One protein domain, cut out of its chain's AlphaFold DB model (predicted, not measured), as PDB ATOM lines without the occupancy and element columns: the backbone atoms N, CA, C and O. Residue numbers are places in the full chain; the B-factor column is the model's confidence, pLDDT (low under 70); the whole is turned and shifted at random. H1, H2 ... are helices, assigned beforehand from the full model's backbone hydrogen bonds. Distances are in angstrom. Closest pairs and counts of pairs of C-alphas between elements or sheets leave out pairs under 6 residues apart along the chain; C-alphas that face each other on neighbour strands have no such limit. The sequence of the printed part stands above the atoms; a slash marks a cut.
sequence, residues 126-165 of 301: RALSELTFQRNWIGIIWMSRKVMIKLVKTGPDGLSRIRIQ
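Overview. This is residues 126 to 165 of the 301 residues of an uncharacterized protein of Microthlaspi erraticum (UniProt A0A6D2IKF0). One long helix, H1, makes the length of this model, and a short helix, H2, turns off at its far end, making an L with a long arm and a short foot. The 40 printed residues hold two named helices, H1 then H2, and no named strand; the class is all helix. The whole is extended, with a radius of gyration of the C-alphas of 15.3 A and spans of 45 by 17 by 10 A.

Along the chain. H1 is residues 126 to 153, 40.8 A long, from C-alpha 126 at (198.278, 165.189, 120.882) to C-alpha 153 at (228.427, 189.592, 108.324). H2 is residues 156 to 165, 15.0 A long, ending at C-alpha 165 at (218.679, 193.733, 94.117).

Arrangement. H1 and H2 are close but not clearly touching; their closest C-alphas, those of Leu 151 and Leu 159, are 6.6 A apart. Their lines are about perpendicular, at 79 degrees. In H1 every O i to N i+4 pair is within hydrogen-bond range; in H2, 5 of 6 are.

Size, cuts and confidence. The C-alphas farthest apart, those of Arg 126 and Asp 157, are 45.3 A apart. Residues 126 to 149, which belong to H1, stand free. The link from H1 to H2 is tight, and the printed part has no cut. Mean pLDDT of the printed part is 83.9; residues 158 to 161 and 163 to 165 are under 70.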
ATOM      1  N   ARG A 126     197.777 163.971 120.234       82.00
ATOM      2  CA  ARG A 126     198.278 165.189 120.882       82.00
ATOM      3  C   ARG A 126     199.802 165.162 121.015       82.00
ATOM      4  O   ARG A 126     200.460 166.120 120.628       82.00
ATOM      5  N   ALA A 127     200.367 164.026 121.425       81.06
ATOM      6  CA  ALA A 127     201.817 163.847 121.505       81.06
ATOM      7  C   ALA A 127     202.514 163.956 120.130       81.06
ATOM      8  O   ALA A 127     203.594 164.537 120.017       81.06
ATOM      9  N   LEU A 128     201.893 163.441 119.063       88.12
ATOM     10  CA  LEU A 128     202.438 163.507 117.700       88.12
ATOM     11  C   LEU A 128     202.396 164.920 117.099       88.12
ATOM     12  O   LEU A 128     203.354 165.343 116.441       88.12
ATOM     13  N   SER A 129     201.314 165.666 117.327       85.31
ATOM     14  CA  SER A 129     201.211 167.054 116.853       85.31
ATOM     15  C   SER A 129     202.209 167.976 117.564       85.31
ATOM     16  O   SER A 129     202.856 168.800 116.921       85.31
ATOM     17  N   GLU A 130     202.445 167.772 118.857       90.69
ATOM     18  CA  GLU A 130     203.440 168.533 119.617       90.69
ATOM     19  C   GLU A 130     204.882 168.184 119.210       90.69
ATOM     20  O   GLU A 130     205.710 169.073 118.990       90.69
ATOM     21  N   LEU A 131     205.173 166.900 118.969       91.81
ATOM     22  CA  LEU A 131     206.486 166.451 118.492       91.81
ATOM     23  C   LEU A 131     206.819 166.976 117.081       91.81
ATOM     24  O   LEU A 131     207.974 167.292 116.774       91.81
ATOM     25  N   THR A 132     205.821 167.074 116.201       91.69
ATOM     26  CA  THR A 132     206.001 167.665 114.864       91.69
ATOM     27  C   THR A 132     206.165 169.182 114.935       91.69
ATOM     28  O   THR A 132     206.998 169.727 114.204       91.69
ATOM     29  N   PHE A 133     205.480 169.855 115.863       90.75
ATOM     30  CA  PHE A 133     205.647 171.289 116.102       90.75
ATOM     31  C   PHE A 133     207.059 171.628 116.596       90.75
ATOM     32  O   PHE A 133     207.706 172.521 116.049       90.75
ATOM     33  N   GLN A 134     207.590 170.855 117.548       93.75
ATOM     34  CA  GLN A 134     208.958 171.024 118.053       93.75
ATOM     35  C   GLN A 134     210.007 170.861 116.944       93.75
ATOM     36  O   GLN A 134     210.911 171.688 116.809       93.75
ATOM     37  N   ARG A 135     209.868 169.833 116.096       91.81
ATOM     38  CA  ARG A 135     210.786 169.615 114.964       91.81
ATOM     39  C   ARG A 135     210.724 170.745 113.938       91.81
ATOM     40  O   ARG A 135     211.768 171.169 113.442       91.81
ATOM     41  N   ASN A 136     209.528 171.249 113.643       91.31
ATOM     42  CA  ASN A 136     209.352 172.353 112.704       91.31
ATOM     43  C   ASN A 136     209.937 173.662 113.270       91.31
ATOM     44  O   ASN A 136     210.653 174.385 112.577       91.31
ATOM     45  N   TRP A 137     209.745 173.908 114.569       93.06
ATOM     46  CA  TRP A 137     210.297 175.071 115.263       93.06
ATOM     47  C   TRP A 137     211.831 175.078 115.275       93.06
ATOM     48  O   TRP A 137     212.453 176.098 114.975       93.06
ATOM     49  N   ILE A 138     212.459 173.923 115.521       94.00
ATOM     50  CA  ILE A 138     213.921 173.775 115.435       94.00
ATOM     51  C   ILE A 138     214.414 174.097 114.017       94.00
ATOM     52  O   ILE A 138     215.406 174.810 113.863       94.00
ATOM     53  N   GLY A 139     213.710 173.632 112.980       93.75
ATOM     54  CA  GLY A 139     214.044 173.940 111.586       93.75
ATOM     55  C   GLY A 139     214.009 175.441 111.282       93.75
ATOM     56  O   GLY A 139     214.938 175.963 110.660       93.75
ATOM     57  N   ILE A 140     212.989 176.145 111.780       92.88
ATOM     58  CA  ILE A 140     212.855 177.601 111.626       92.88
ATOM     59  C   ILE A 140     213.973 178.334 112.370       92.88
ATOM     60  O   ILE A 140     214.595 179.220 111.788       92.88
ATOM     61  N   ILE A 141     214.301 177.950 113.607       92.38
ATOM     62  CA  ILE A 141     215.413 178.565 114.355       92.38
ATOM     63  C   ILE A 141     216.740 178.377 113.607       92.38
ATOM     64  O   ILE A 141     217.523 179.322 113.474       92.38
ATOM     65  N   TRP A 142     216.994 177.179 113.079       94.25
ATOM     66  CA  TRP A 142     218.204 176.891 112.307       94.25
ATOM     67  C   TRP A 142     218.276 177.688 111.001       94.25
ATOM     68  O   TRP A 142     219.333 178.237 110.668       94.25
ATOM     69  N   MET A 143     217.156 177.801 110.285       92.44
ATOM     70  CA  MET A 143     217.042 178.641 109.089       92.44
ATOM     71  C   MET A 143     217.282 180.118 109.422       92.44
ATOM     72  O   MET A 143     218.122 180.763 108.786       92.44
ATOM     73  N   SER A 144     216.633 180.633 110.466       91.81
ATOM     74  CA  SER A 144     216.739 182.028 110.899       91.81
ATOM     75  C   SER A 144     218.151 182.394 111.343       91.81
ATOM     76  O   SER A 144     218.660 183.431 110.925       91.81
ATOM     77  N   ARG A 145     218.848 181.530 112.096       90.12
ATOM     78  CA  ARG A 145     220.241 181.787 112.511       90.12
ATOM     79  C   ARG A 145     221.181 181.911 111.315       90.12
ATOM     80  O   ARG A 145     221.992 182.832 111.265       90.12
ATOM     81  N   LYS A 146     221.058 181.029 110.318       89.81
ATOM     82  CA  LYS A 146     221.914 181.081 109.120       89.81
ATOM     83  C   LYS A 146     221.655 182.338 108.286       89.81
ATOM     84  O   LYS A 146     222.595 182.889 107.713       89.81
ATOM     85  N   VAL A 147     220.405 182.801 108.227       86.25
ATOM     86  CA  VAL A 147     220.039 184.054 107.550       86.25
ATOM     87  C   VAL A 147     220.540 185.263 108.345       86.25
ATOM     88  O   VAL A 147     221.206 186.120 107.772       86.25
ATOM     89  N   MET A 148     220.330 185.297 109.661       83.19
ATOM     90  CA  MET A 148     220.808 186.377 110.529       83.19
ATOM     91  C   MET A 148     222.331 186.520 110.508       83.19
ATOM     92  O   MET A 148     222.822 187.632 110.379       83.19
ATOM     93  N   ILE A 149     223.098 185.426 110.554       89.06
ATOM     94  CA  ILE A 149     224.571 185.492 110.498       89.06
ATOM     95  C   ILE A 149     225.046 186.091 109.171       89.06
ATOM     96  O   ILE A 149     225.988 186.882 109.149       89.06
ATOM     97  N   LYS A 150     224.381 185.759 108.056       84.38
ATOM     98  CA  LYS A 150     224.676 186.390 106.763       84.38
ATOM     99  C   LYS A 150     224.377 187.888 106.798       84.38
ATOM    100  O   LYS A 150     225.181 188.666 106.299       84.38
ATOM    101  N   LEU A 151     223.272 188.292 107.419       78.25
ATOM    102  CA  LEU A 151     222.919 189.704 107.562       78.25
ATOM    103  C   LEU A 151     223.916 190.457 108.456       78.25
ATOM    104  O   LEU A 151     224.370 191.527 108.074       78.25
ATOM    105  N   VAL A 152     224.344 189.868 109.576       85.94
ATOM    106  CA  VAL A 152     225.350 190.463 110.475       85.94
ATOM    107  C   VAL A 152     226.708 190.592 109.781       85.94
ATOM    108  O   VAL A 152     227.354 191.630 109.878       85.94
ATOM    109  N   LYS A 153     227.130 189.577 109.016       85.69
ATOM    110  CA  LYS A 153     228.427 189.592 108.324       85.69
ATOM    111  C   LYS A 153     228.482 190.568 107.143       85.69
ATOM    112  O   LYS A 153     229.566 191.009 106.781       85.69
ATOM    113  N   THR A 154     227.335 190.905 106.551       82.69
ATOM    114  CA  THR A 154     227.255 191.859 105.428       82.69
ATOM    115  C   THR A 154     227.059 193.305 105.910       82.69
ATOM    116  O   THR A 154     227.017 194.224 105.096       82.69
ATOM    117  N   GLY A 155     226.965 193.523 107.228       86.38
ATOM    118  CA  GLY A 155     226.698 194.829 107.823       86.38
ATOM    119  C   GLY A 155     225.288 195.361 107.512       86.38
ATOM    120  O   GLY A 155     224.567 194.803 106.680       86.38
ATOM    121  N   PRO A 156     224.870 196.461 108.164       76.81
ATOM    122  CA  PRO A 156     223.570 197.093 107.910       76.81
ATOM    123  C   PRO A 156     223.384 197.523 106.441       76.81
ATOM    124  O   PRO A 156     222.265 197.486 105.928       76.81
ATOM    125  N   ASP A 157     224.479 197.808 105.731       77.38
ATOM    126  CA  ASP A 157     224.486 198.147 104.299       77.38
ATOM    127  C   ASP A 157     224.254 196.942 103.367       77.38
ATOM    128  O   ASP A 157     223.885 197.087 102.200       77.38
ATOM    129  N   GLY A 158     224.418 195.714 103.863       64.00
ATOM    130  CA  GLY A 158     224.098 194.512 103.095       64.00
ATOM    131  C   GLY A 158     222.595 194.319 102.893       64.00
ATOM    132  O   GLY A 158     222.159 193.815 101.854       64.00
ATOM    133  N   LEU A 159     221.783 194.737 103.869       67.25
ATOM    134  CA  LEU A 159     220.333 194.529 103.855       67.25
ATOM    135  C   LEU A 159     219.635 195.508 102.895       67.25
ATOM    136  O   LEU A 159     218.707 195.109 102.181       67.25
ATOM    137  N   SER A 160     220.131 196.750 102.800       67.62
ATOM    138  CA  SER A 160     219.703 197.719 101.781       67.62
ATOM    139  C   SER A 160     220.024 197.199 100.374       67.62
ATOM    140  O   SER A 160     219.154 197.203  99.500       67.62
ATOM    141  N   ARG A 161     221.213 196.617 100.171       67.19
ATOM    142  CA  ARG A 161     221.635 196.060  98.876       67.19
ATOM    143  C   ARG A 161     220.812 194.848  98.427       67.19
ATOM    144  O   ARG A 161     220.468 194.766  97.249       67.19
ATOM    145  N   ILE A 162     220.448 193.941  99.339       71.69
ATOM    146  CA  ILE A 162     219.606 192.767  99.027       71.69
ATOM    147  C   ILE A 162     218.179 193.193  98.649       71.69
ATOM    148  O   ILE A 162     217.622 192.669  97.684       71.69
ATOM    149  N   ARG A 163     217.592 194.172  99.358       65.94
ATOM    150  CA  ARG A 163     216.267 194.715  99.002       65.94
ATOM    151  C   ARG A 163     216.281 195.406  97.638       65.94
ATOM    152  O   ARG A 163     215.371 195.191  96.842       65.94
ATOM    153  N   ILE A 164     217.330 196.176  97.350       66.44
ATOM    154  CA  ILE A 164     217.505 196.857  96.061       66.44
ATOM    155  C   ILE A 164     217.691 195.830  94.932       66.44
ATOM    156  O   ILE A 164     217.013 195.913  93.909       66.44
ATOM    157  N   GLN A 165     218.514 194.794  95.120       65.81
ATOM    158  CA  GLN A 165     218.679 193.733  94.117       65.81
ATOM    159  C   GLN A 165     217.391 192.945  93.853       65.81
ATOM    160  O   GLN A 165     217.092 192.659  92.695       65.81
TER     161      GLN A 165